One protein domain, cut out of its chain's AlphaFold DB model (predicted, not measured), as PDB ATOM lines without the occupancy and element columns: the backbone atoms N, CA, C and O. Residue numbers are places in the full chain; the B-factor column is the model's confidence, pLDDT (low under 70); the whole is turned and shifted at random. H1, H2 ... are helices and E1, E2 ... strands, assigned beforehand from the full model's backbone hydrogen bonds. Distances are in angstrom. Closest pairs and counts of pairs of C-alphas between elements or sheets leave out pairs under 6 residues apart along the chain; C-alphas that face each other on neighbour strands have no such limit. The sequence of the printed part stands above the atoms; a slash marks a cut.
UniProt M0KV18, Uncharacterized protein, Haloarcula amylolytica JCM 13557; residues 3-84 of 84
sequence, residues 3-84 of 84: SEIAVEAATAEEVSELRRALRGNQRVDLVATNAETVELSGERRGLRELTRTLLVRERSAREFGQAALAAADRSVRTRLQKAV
ATOM      1  N   SER A   3      23.022 -23.545  35.055       84.25
ATOM      2  CA  SER A   3      23.785 -22.461  34.442       84.25
ATOM      3  C   SER A   3      23.930 -22.744  32.958       84.25
ATOM      4  O   SER A   3      24.194 -23.887  32.579       84.25
ATOM      5  N   GLU A   4      23.781 -21.704  32.151       88.94
ATOM      6  CA  GLU A   4      24.141 -21.723  30.740       88.94
ATOM      7  C   GLU A   4      25.578 -21.231  30.597       88.94
ATOM      8  O   GLU A   4      25.964 -20.232  31.208       88.94
ATOM      9  N   ILE A   5      26.384 -21.971  29.843       90.38
ATOM     10  CA  ILE A   5      27.777 -21.640  29.564       90.38
ATOM     11  C   ILE A   5      28.054 -21.801  28.072       90.38
ATOM     12  O   ILE A   5      27.605 -22.757  27.441       90.38
ATOM     13  N   ALA A   6      28.841 -20.885  27.521       87.81
ATOM     14  CA  ALA A   6      29.392 -21.020  26.183       87.81
ATOM     15  C   ALA A   6      30.802 -21.610  26.288       87.81
ATOM     16  O   ALA A   6      31.667 -21.074  26.981       87.81
ATOM     17  N   VAL A   7      31.033 -22.726  25.606       86.06
ATOM     18  CA  VAL A   7      32.352 -23.337  25.462       86.06
ATOM     19  C   VAL A   7      32.845 -23.038  24.058       86.06
ATOM     20  O   VAL A   7      32.235 -23.470  23.084       86.06
ATOM     21  N   GLU A   8      33.954 -22.318  23.947       84.69
ATOM     22  CA  GLU A   8      34.635 -22.117  22.667       84.69
ATOM     23  C   GLU A   8      34.983 -23.475  22.029       84.69
ATOM     24  O   GLU A   8      35.602 -24.342  22.658       84.69
ATOM     25  N   ALA A   9      34.594 -23.661  20.773       72.75
ATOM     26  CA  ALA A   9      34.933 -24.825  19.972       72.75
ATOM     27  C   ALA A   9      35.657 -24.340  18.716       72.75
ATOM     28  O   ALA A   9      35.107 -23.578  17.933       72.75
ATOM     29  N   ALA A  10      36.909 -24.761  18.537       73.31
ATOM     30  CA  ALA A  10      37.746 -24.276  17.444       73.31
ATOM     31  C   ALA A  10      37.635 -25.150  16.186       73.31
ATOM     32  O   ALA A  10      38.052 -24.729  15.110       73.31
ATOM     33  N   THR A  11      37.124 -26.381  16.313       85.31
ATOM     34  CA  THR A  11      37.073 -27.367  15.221       85.31
ATOM     35  C   THR A  11      35.825 -28.251  15.293       85.31
ATOM     36  O   THR A  11      35.239 -28.446  16.362       85.31
ATOM     37  N   ALA A  12      35.434 -28.834  14.155       85.00
ATOM     38  CA  ALA A  12      34.314 -29.774  14.079       85.00
ATOM     39  C   ALA A  12      34.580 -31.058  14.888       85.00
ATOM     40  O   ALA A  12      33.660 -31.628  15.479       85.00
ATOM     41  N   GLU A  13      35.841 -31.486  14.962       86.50
ATOM     42  CA  GLU A  13      36.297 -32.616  15.766       86.50
ATOM     43  C   GLU A  13      36.034 -32.364  17.252       86.50
ATOM     44  O   GLU A  13      35.405 -33.184  17.913       86.50
ATOM     45  N   GLU A  14      36.424 -31.204  17.779       88.75
ATOM     46  CA  GLU A  14      36.171 -30.838  19.180       88.75
ATOM     47  C   GLU A  14      34.669 -30.799  19.512       88.75
ATOM     48  O   GLU A  14      34.256 -31.297  20.563       88.75
ATOM     49  N   VAL A  15      33.834 -30.275  18.604       89.75
ATOM     50  CA  VAL A  15      32.366 -30.302  18.752       89.75
ATOM     51  C   VAL A  15      31.846 -31.740  18.798       89.75
ATOM     52  O   VAL A  15      31.016 -32.079  19.646       89.75
ATOM     53  N   SER A  16      32.323 -32.598  17.892       88.94
ATOM     54  CA  SER A  16      31.953 -34.014  17.849       88.94
ATOM     55  C   SER A  16      32.331 -34.727  19.150       88.94
ATOM     56  O   SER A  16      31.514 -35.448  19.733       88.94
ATOM     57  N   GLU A  17      33.531 -34.466  19.670       87.44
ATOM     58  CA  GLU A  17      34.001 -35.095  20.899       87.44
ATOM     59  C   GLU A  17      33.269 -34.602  22.146       87.44
ATOM     60  O   GLU A  17      32.936 -35.415  23.017       87.44
ATOM     61  N   LEU A  18      32.915 -33.316  22.202       89.81
ATOM     62  CA  LEU A  18      32.050 -32.779  23.249       89.81
ATOM     63  C   LEU A  18      30.665 -33.445  23.218       89.81
ATOM     64  O   LEU A  18      30.199 -33.945  24.244       89.81
ATOM     65  N   ARG A  19      30.037 -33.550  22.039       90.56
ATOM     66  CA  ARG A  19      28.755 -34.261  21.865       90.56
ATOM     67  C   ARG A  19      28.847 -35.715  22.314       90.56
ATOM     68  O   ARG A  19      27.934 -36.222  22.963       90.56
ATOM     69  N   ARG A  20      29.952 -36.395  22.005       89.94
ATOM     70  CA  ARG A  20      30.188 -37.779  22.433       89.94
ATOM     71  C   ARG A  20      30.337 -37.894  23.951       89.94
ATOM     72  O   ARG A  20      29.793 -38.833  24.526       89.94
ATOM     73  N   ALA A  21      31.006 -36.941  24.601       91.56
ATOM     74  CA  ALA A  21      31.144 -36.907  26.058       91.56
ATOM     75  C   ALA A  21      29.794 -36.681  26.762       91.56
ATOM     76  O   ALA A  21      29.552 -37.248  27.828       91.56
ATOM     77  N   LEU A  22      28.909 -35.889  26.151       92.19
ATOM     78  CA  LEU A  22      27.578 -35.578  26.679       92.19
ATOM     79  C   LEU A  22      26.609 -36.762  26.641       92.19
ATOM     80  O   LEU A  22      25.742 -36.845  27.503       92.19
ATOM     81  N   ARG A  23      26.767 -37.727  25.720       89.56
ATOM     82  CA  ARG A  23      25.861 -38.896  25.630       89.56
ATOM     83  C   ARG A  23      25.753 -39.696  26.935       89.56
ATOM     84  O   ARG A  23      24.742 -40.351  27.156       89.56
ATOM     85  N   GLY A  24      26.780 -39.652  27.785       84.00
ATOM     86  CA  GLY A  24      26.787 -40.297  29.102       84.00
ATOM     87  C   GLY A  24      26.390 -39.389  30.272       84.00
ATOM     88  O   GLY A  24      26.476 -39.822  31.418       84.00
ATOM     89  N   ASN A  25      26.007 -38.132  30.026       88.81
ATOM     90  CA  ASN A  25      25.770 -37.124  31.057       88.81
ATOM     91  C   ASN A  25      24.342 -36.566  30.975       88.81
ATOM     92  O   ASN A  25      24.050 -35.696  30.169       88.81
ATOM     93  N   GLN A  26      23.463 -37.029  31.866       87.44
ATOM     94  CA  GLN A  26      22.055 -36.598  31.926       87.44
ATOM     95  C   GLN A  26      21.843 -35.230  32.605       87.44
ATOM     96  O   GLN A  26      20.711 -34.789  32.771       87.44
ATOM     97  N   ARG A  27      22.912 -34.583  33.087       90.69
ATOM     98  CA  ARG A  27      22.842 -33.334  33.869       90.69
ATOM     99  C   ARG A  27      23.321 -32.106  33.103       90.69
ATOM    100  O   ARG A  27      23.368 -31.019  33.686       90.69
ATOM    101  N   VAL A  28      23.739 -32.295  31.856       92.50
ATOM    102  CA  VAL A  28      24.213 -31.241  30.966       92.50
ATOM    103  C   VAL A  28      23.585 -31.469  29.604       92.50
ATOM    104  O   VAL A  28      23.800 -32.506  28.982       92.50
ATOM    105  N   ASP A  29      22.846 -30.474  29.154       91.00
ATOM    106  CA  ASP A  29      22.181 -30.436  27.868       91.00
ATOM    107  C   ASP A  29      23.017 -29.584  26.901       91.00
ATOM    108  O   ASP A  29      23.584 -28.559  27.288       91.00
ATOM    109  N   LEU A  30      23.100 -30.006  25.638       90.44
ATOM    110  CA  LEU A  30      23.615 -29.170  24.553       90.44
ATOM    111  C   LEU A  30      22.465 -28.308  24.035       90.44
ATOM    112  O   LEU A  30      21.501 -28.844  23.493       90.44
ATOM    113  N   VAL A  31      22.573 -26.995  24.216       89.81
ATOM    114  CA  VAL A  31      21.522 -26.033  23.856       89.81
ATOM    115  C   VAL A  31      21.663 -25.623  22.397       89.81
ATOM    116  O   VAL A  31      20.713 -25.727  21.624       89.81
ATOM    117  N   ALA A  32      22.869 -25.212  22.005       86.75
ATOM    118  CA  ALA A  32      23.158 -24.753  20.657       86.75
ATOM    119  C   ALA A  32      24.600 -25.069  20.248       86.75
ATOM    120  O   ALA A  32      25.485 -25.357  21.056       86.75
ATOM    121  N   THR A  33      24.843 -25.034  18.944       85.31
ATOM    122  CA  THR A  33      26.181 -25.066  18.358       85.31
ATOM    123  C   THR A  33      26.208 -24.031  17.246       85.31
ATOM    124  O   THR A  33      25.344 -24.070  16.372       85.31
ATOM    125  N   ASN A  34      27.189 -23.135  17.262       83.12
ATOM    126  CA  ASN A  34      27.484 -22.244  16.144       83.12
ATOM    127  C   ASN A  34      28.919 -22.502  15.637       83.12
ATOM    128  O   ASN A  34      29.530 -23.510  15.995       83.12
ATOM    129  N   ALA A  35      29.426 -21.642  14.750       78.25
ATOM    130  CA  ALA A  35      30.741 -21.823  14.133       78.25
ATOM    131  C   ALA A  35      31.920 -21.719  15.124       78.25
ATOM    132  O   ALA A  35      32.990 -22.239  14.829       78.25
ATOM    133  N   GLU A  36      31.725 -21.070  16.274       79.88
ATOM    134  CA  GLU A  36      32.795 -20.708  17.216       79.88
ATOM    135  C   GLU A  36      32.567 -21.260  18.633       79.88
ATOM    136  O   GLU A  36      33.509 -21.400  19.415       79.88
ATOM    137  N   THR A  37      31.323 -21.573  18.999       85.25
ATOM    138  CA  THR A  37      30.956 -21.978  20.357       85.25
ATOM    139  C   THR A  37      29.915 -23.096  20.392       85.25
ATOM    140  O   THR A  37      29.096 -23.299  19.489       85.25
ATOM    141  N   VAL A  38      29.951 -23.838  21.497       88.69
ATOM    142  CA  VAL A  38      28.930 -24.794  21.916       88.69
ATOM    143  C   VAL A  38      28.312 -24.294  23.212       88.69
ATOM    144  O   VAL A  38      29.009 -24.108  24.209       88.69
ATOM    145  N   GLU A  39      27.000 -24.107  23.210       92.12
ATOM    146  CA  GLU A  39      26.249 -23.681  24.386       92.12
ATOM    147  C   GLU A  39      25.754 -24.900  25.160       92.12
ATOM    148  O   GLU A  39      25.127 -25.807  24.600       92.12
ATOM    149  N   LEU A  40      26.040 -24.924  26.460       92.31
ATOM    150  CA  LEU A  40      25.658 -25.990  27.375       92.31
ATOM    151  C   LEU A  40      24.797 -25.420  28.497       92.31
ATOM    152  O   LEU A  40      25.144 -24.395  29.077       92.31
ATOM    153  N   SER A  41      23.733 -26.126  28.866       93.25
ATOM    154  CA  SER A  41      22.941 -25.830  30.062       93.25
ATOM    155  C   SER A  41      23.051 -26.994  31.026       93.25
ATOM    156  O   SER A  41      22.815 -28.142  30.659       93.25
ATOM    157  N   GLY A  42      23.430 -26.744  32.274       91.50
ATOM    158  CA  GLY A  42      23.579 -27.843  33.213       91.50
ATOM    159  C   GLY A  42      23.814 -27.426  34.644       91.50
ATOM    160  O   GLY A  42      24.035 -26.265  34.982       91.50
ATOM    161  N   GLU A  43      23.758 -28.413  35.526       91.69
ATOM    162  CA  GLU A  43      24.131 -28.214  36.918       91.69
ATOM    163  C   GLU A  43      25.651 -28.208  37.072       91.69
ATOM    164  O   GLU A  43      26.364 -28.968  36.413       91.69
ATOM    165  N   ARG A  44      26.162 -27.451  38.051       90.00
ATOM    166  CA  ARG A  44      27.600 -27.429  38.377       90.00
ATOM    167  C   ARG A  44      28.187 -28.831  38.585       90.00
ATOM    168  O   ARG A  44      29.338 -29.084  38.229       90.00
ATOM    169  N   ARG A  45      27.405 -29.757  39.150       91.12
ATOM    170  CA  ARG A  45      27.801 -31.165  39.300       91.12
ATOM    171  C   ARG A  45      27.927 -31.870  37.947       91.12
ATOM    172  O   ARG A  45      28.927 -32.550  37.735       91.12
ATOM    173  N   GLY A  46      26.971 -31.665  37.044       93.06
ATOM    174  CA  GLY A  46      27.006 -32.201  35.684       93.06
ATOM    175  C   GLY A  46      28.212 -31.699  34.890       93.06
ATOM    176  O   GLY A  46      28.898 -32.491  34.254       93.06
ATOM    177  N   LEU A  47      28.543 -30.410  35.000       92.31
ATOM    178  CA  LEU A  47      29.705 -29.809  34.326       92.31
ATOM    179  C   LEU A  47      31.041 -30.363  34.858       92.31
ATOM    180  O   LEU A  47      31.969 -30.650  34.094       92.31
ATOM    181  N   ARG A  48      31.132 -30.605  36.174       92.88
ATOM    182  CA  ARG A  48      32.281 -31.301  36.785       92.88
ATOM    183  C   ARG A  48      32.392 -32.753  36.320       92.88
ATOM    184  O   ARG A  48      33.499 -33.228  36.078       92.88
ATOM    185  N   GLU A  49      31.270 -33.458  36.206       94.56
ATOM    186  CA  GLU A  49      31.228 -34.828  35.683       94.56
ATOM    187  C   GLU A  49      31.654 -34.868  34.210       94.56
ATOM    188  O   GLU A  49      32.514 -35.670  33.861       94.56
ATOM    189  N   LEU A  50      31.190 -33.927  33.383       94.81
ATOM    190  CA  LEU A  50      31.614 -33.786  31.987       94.81
ATOM    191  C   LEU A  50      33.129 -33.572  31.860       94.81
ATOM    192  O   LEU A  50      33.794 -34.254  31.081       94.81
ATOM    193  N   THR A  51      33.692 -32.687  32.688       94.94
ATOM    194  CA  THR A  51      35.142 -32.438  32.749       94.94
ATOM    195  C   THR A  51      35.926 -33.714  33.083       94.94
ATOM    196  O   THR A  51      36.977 -33.975  32.495       94.94
ATOM    197  N   ARG A  52      35.423 -34.532  34.020       95.44
ATOM    198  CA  ARG A  52      36.040 -35.817  34.389       95.44
ATOM    199  C   ARG A  52      35.938 -36.839  33.261       95.44
ATOM    200  O   ARG A  52      36.924 -37.517  32.991       95.44
ATOM    201  N   THR A  53      34.795 -36.919  32.583       96.06
ATOM    202  CA  THR A  53      34.603 -37.795  31.420       96.06
ATOM    203  C   THR A  53      35.620 -37.482  30.329       96.06
ATOM    204  O   THR A  53      36.310 -38.388  29.868       96.06
ATOM    205  N   LEU A  54      35.787 -36.205  29.972       95.12
ATOM    206  CA  LEU A  54      36.785 -35.776  28.986       95.12
ATOM    207  C   LEU A  54      38.215 -36.144  29.412       95.12
ATOM    208  O   LEU A  54      38.999 -36.594  28.588       95.12
ATOM    209  N   LEU A  55      38.551 -36.035  30.702       96.88
ATOM    210  CA  LEU A  55      39.868 -36.440  31.207       96.88
ATOM    211  C   LEU A  55      40.115 -37.952  31.075       96.88
ATOM    212  O   LEU A  55      41.222 -38.369  30.732       96.88
ATOM    213  N   VAL A  56      39.114 -38.779  31.380       97.19
ATOM    214  CA  VAL A  56      39.230 -40.242  31.249       97.19
ATOM    215  C   VAL A  56      39.405 -40.629  29.784       97.19
ATOM    216  O   VAL A  56      40.272 -41.440  29.463       97.19
ATOM    217  N   ARG A  57      38.637 -40.003  28.891       95.69
ATOM    218  CA  ARG A  57      38.730 -40.231  27.447       95.69
ATOM    219  C   ARG A  57      40.068 -39.769  26.872       95.69
ATOM    220  O   ARG A  57      40.704 -40.549  26.177       95.69
ATOM    221  N   GLU A  58      40.564 -38.599  27.283       97.00
ATOM    222  CA  GLU A  58      41.909 -38.105  26.952       97.00
ATOM    223  C   GLU A  58      42.992 -39.127  27.336       97.00
ATOM    224  O   GLU A  58      43.898 -39.404  26.551       97.00
ATOM    225  N   ARG A  59      42.912 -39.698  28.548       98.06
ATOM    226  CA  ARG A  59      43.874 -40.707  29.025       98.06
ATOM    227  C   ARG A  59      43.800 -41.997  28.217       98.06
ATOM    228  O   ARG A  59      44.839 -42.485  27.790       98.06
ATOM    229  N   SER A  60      42.593 -42.499  27.971       97.69
ATOM    230  CA  SER A  60      42.382 -43.704  27.168       97.69
ATOM    231  C   SER A  60      42.867 -43.509  25.727       97.69
ATOM    232  O   SER A  60      43.611 -44.331  25.206       97.69
ATOM    233  N   ALA A  61      42.553 -42.374  25.101       96.94
ATOM    234  CA  ALA A  61      43.027 -42.046  23.762       96.94
ATOM    235  C   ALA A  61      44.563 -42.032  23.685       96.94
ATOM    236  O   ALA A  61      45.134 -42.548  22.728       96.94
ATOM    237  N   ARG A  62      45.255 -41.504  24.708       97.81
ATOM    238  CA  ARG A  62      46.726 -41.586  24.787       97.81
ATOM    239  C   ARG A  62      47.227 -43.019  24.903       97.81
ATOM    240  O   ARG A  62      48.175 -43.370  24.210       97.81
ATOM    241  N   GLU A  63      46.605 -43.817  25.764       98.31
ATOM    242  CA  GLU A  63      46.968 -45.221  25.990       98.31
ATOM    243  C   GLU A  63      46.876 -46.050  24.701       98.31
ATOM    244  O   GLU A  63      47.753 -46.864  24.429       98.31
ATOM    245  N   PHE A  64      45.880 -45.773  23.856       97.69
ATOM    246  CA  PHE A  64      45.670 -46.465  22.581       97.69
ATOM    247  C   PHE A  64      46.280 -45.752  21.358       97.69
ATOM    248  O   PHE A  64      45.922 -46.063  20.223       97.69
ATOM    249  N   GLY A  65      47.186 -44.784  21.550       97.12
ATOM    250  CA  GLY A  65      47.900 -44.117  20.450       97.12
ATOM    251  C   GLY A  65      47.054 -43.158  19.596       97.12
ATOM    252  O   GLY A  65      47.468 -42.749  18.514       97.12
ATOM    253  N   GLN A  66      45.876 -42.753  20.070       96.88
ATOM    254  CA  GLN A  66      44.941 -41.862  19.379       96.88
ATOM    255  C   GLN A  66      45.243 -40.386  19.697       96.88
ATOM    256  O   GLN A  66      44.473 -39.693  20.365       96.88
ATOM    257  N   ALA A  67      46.386 -39.887  19.215       95.56
ATOM    258  CA  ALA A  67      46.898 -38.556  19.564       95.56
ATOM    259  C   ALA A  67      45.928 -37.402  19.239       95.56
ATOM    260  O   ALA A  67      45.750 -36.507  20.066       95.56
ATOM    261  N   ALA A  68      45.273 -37.437  18.073       93.88
ATOM    262  CA  ALA A  68      44.317 -36.403  17.667       93.88
ATOM    263  C   ALA A  68      43.095 -36.351  18.600       93.88
ATOM    264  O   ALA A  68      42.702 -35.277  19.050       93.88
ATOM    265  N   LEU A  69      42.555 -37.519  18.970       94.06
ATOM    266  CA  LEU A  69      41.433 -37.623  19.904       94.06
ATOM    267  C   LEU A  69      41.817 -37.105  21.295       94.06
ATOM    268  O   LEU A  69      41.097 -36.303  21.885       94.06
ATOM    269  N   ALA A  70      42.993 -37.498  21.792       96.31
ATOM    270  CA  ALA A  70      43.501 -37.012  23.070       96.31
ATOM    271  C   ALA A  70      43.689 -35.484  23.084       96.31
ATOM    272  O   ALA A  70      43.467 -34.842  24.112       96.31
ATOM    273  N   ALA A  71      44.115 -34.896  21.962       95.19
ATOM    274  CA  ALA A  71      44.256 -33.451  21.825       95.19
ATOM    275  C   ALA A  71      42.890 -32.745  21.837       95.19
ATOM    276  O   ALA A  71      42.731 -31.773  22.577       95.19
ATOM    277  N   ALA A  72      41.907 -33.267  21.098       93.12
ATOM    278  CA  ALA A  72      40.546 -32.736  21.071       93.12
ATOM    279  C   ALA A  72      39.885 -32.787  22.461       93.12
ATOM    280  O   ALA A  72      39.445 -31.754  22.969       93.12
ATOM    281  N   ASP A  73      39.907 -33.946  23.134       94.94
ATOM    282  CA  ASP A  73      39.346 -34.106  24.485       94.94
ATOM    283  C   ASP A  73      40.016 -33.156  25.495       94.94
ATOM    284  O   ASP A  73      39.338 -32.507  26.300       94.94
ATOM    285  N   ARG A  74      41.352 -33.018  25.436       95.81
ATOM    286  CA  ARG A  74      42.102 -32.078  26.286       95.81
ATOM    287  C   ARG A  74      41.669 -30.637  26.041       95.81
ATOM    288  O   ARG A  74      41.474 -29.891  26.999       95.81
ATOM    289  N   SER A  75      41.572 -30.245  24.775       94.50
ATOM    290  CA  SER A  75      41.249 -28.885  24.353       94.50
ATOM    291  C   SER A  75      39.860 -28.470  24.844       94.50
ATOM    292  O   SER A  75      39.729 -27.493  25.589       94.50
ATOM    293  N   VAL A  76      38.845 -29.296  24.563       92.94
ATOM    294  CA  VAL A  76      37.467 -29.108  25.046       92.94
ATOM    295  C   VAL A  76      37.431 -29.032  26.571       92.94
ATOM    296  O   VAL A  76      36.829 -28.117  27.134       92.94
ATOM    297  N   ARG A  77      38.117 -29.950  27.266       94.56
ATOM    298  CA  ARG A  77      38.182 -29.964  28.735       94.56
ATOM    299  C   ARG A  77      38.754 -28.668  29.295       94.56
ATOM    300  O   ARG A  77      38.197 -28.122  30.243       94.56
ATOM    301  N   THR A  78      39.865 -28.182  28.745       94.69
ATOM    302  CA  THR A  78      40.504 -26.948  29.213       94.69
ATOM    303  C   THR A  78      39.607 -25.732  29.005       94.69
ATOM    304  O   THR A  78      39.556 -24.875  29.884       94.69
ATOM    305  N   ARG A  79      38.872 -25.652  27.892       92.06
ATOM    306  CA  ARG A  79      37.933 -24.548  27.645       92.06
ATOM    307  C   ARG A  79      36.703 -24.626  28.543       92.06
ATOM    308  O   ARG A  79      36.349 -23.631  29.162       92.06
ATOM    309  N   LEU A  80      36.139 -25.820  28.722       90.88
ATOM    310  CA  LEU A  80      35.051 -26.050  29.671       90.88
ATOM    311  C   LEU A  80      35.446 -25.634  31.097       90.88
ATOM    312  O   LEU A  80      34.671 -24.983  31.779       90.88
ATOM    313  N   GLN A  81      36.664 -25.957  31.542       92.06
ATOM    314  CA  GLN A  81      37.163 -25.553  32.865       92.06
ATOM    315  C   GLN A  81      37.318 -24.037  33.032       92.06
ATOM    316  O   GLN A  81      37.285 -23.566  34.162       92.06
ATOM    317  N   LYS A  82      37.523 -23.287  31.943       90.62
ATOM    318  CA  LYS A  82      37.581 -21.818  31.974       90.62
ATOM    319  C   LYS A  82      36.191 -21.183  31.997       90.62
ATOM    320  O   LYS A  82      36.046 -20.095  32.537       90.62
ATOM    321  N   ALA A  83      35.200 -21.850  31.408       85.69
ATOM    322  CA  ALA A  83      33.824 -21.367  31.313       85.69
ATOM    323  C   ALA A  83      32.969 -21.644  32.573       85.69
ATOM    324  O   ALA A  83      31.832 -21.181  32.638       85.69
ATOM    325  N   VAL A  84      33.483 -22.410  33.549       81.44
ATOM    326  CA  VAL A  84      32.774 -22.890  34.763       81.44
ATOM    327  C   VAL A  84      33.383 -22.323  36.037       81.44
ATOM    328  O   VAL A  84      32.600 -22.015  36.968       81.44
TER     329      VAL A  84
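What this domain is: This is residues 3 to 84 of the 84 residues of an uncharacterized protein of Haloarcula amylolytica JCM 13557 (UniProt M0KV18). A small three-stranded sheet is covered on one face by three helices, its other face bare: H1 runs along the strands over E3 and E2, while H2 and H3 form a long helical hairpin whose far turn, at residues 64 to 66, reaches well away from the sheet. H2 stands up from the sheet over E3 and E2, and H3 comes back down to it over E1, with H1 packed on both. The 82 printed residues hold three named strands and three named helices, in the chain order E1, H1, E2, E3, H2, H3; the sheet is antiparallel in the order E1, E3, E2, and the class is mixed, helices and strands. The whole is compact, with a radius of gyration of the C-alphas of 11.6 A and spans of 35 by 27 by 21 A.

Where its parts are: Find C-alpha 3 at (23.785, -22.461, 34.442), where E1 begins; it covers residues 3 to 8. E3 is residues 37 to 43, 19.0 A long, and E2 is residues 28 to 33. H1 is residues 12 to 22, 15.4 A from first to last C-alpha. H2 begins at C-alpha 44, at (27.600, -27.429, 38.377), and runs 29.1 A to residue 63. H3, residues 67 to 83, runs 24.6 A to C-alpha 83 at (33.824, -21.367, 31.313).

How they stand to each other: Start at E3, the inner strand. It is antiparallel to E1 at 151 degrees, with N 5 and O 40 within hydrogen-bond range at 2.8 A. E2 and E3 are a hairpin, antiparallel at 160 degrees, with N 29 and O 41 at 2.8 A. E1, H1 and E2 make a split strand-helix-strand unit, two strands running the same way with E3 between them; its crossover is right-handed. H1 has a height over the sheet of 9.6 A and stands at 10 degrees to E3 on the local plane. H3 runs slantwise to E1, at 39 degrees on the local plane; their closest C-alphas, of Val 7 and Leu 80, are 5.7 A apart. H2 and H3 touch at a shallow tilt of 20 degrees, opposite ways, closest at the C-alphas of Glu 58 and Ala 70, 4.3 A. H1 touches H2, through residues 50 to 54 of H2 alone, at a steep tilt of 62 degrees; the closest C-alphas, of Ala 21 and Thr 53, are 6.4 A apart. H1 and H3 touch through residues 69 to 76 of H3 alone, only just about perpendicular at 70.4 degrees, closest at the C-alphas of Glu 14 and Ala 72, 5.1 A. In H1, H2 and H3 every O i to N i+4 pair is within hydrogen-bond range.

The domain as a whole: Look for the two C-alphas farthest apart at Ser 3 and Gly 65, 35.3 A. The printed part has no cut, and its five links are tight. Its mean pLDDT is 90.9, and no printed residue is under 70.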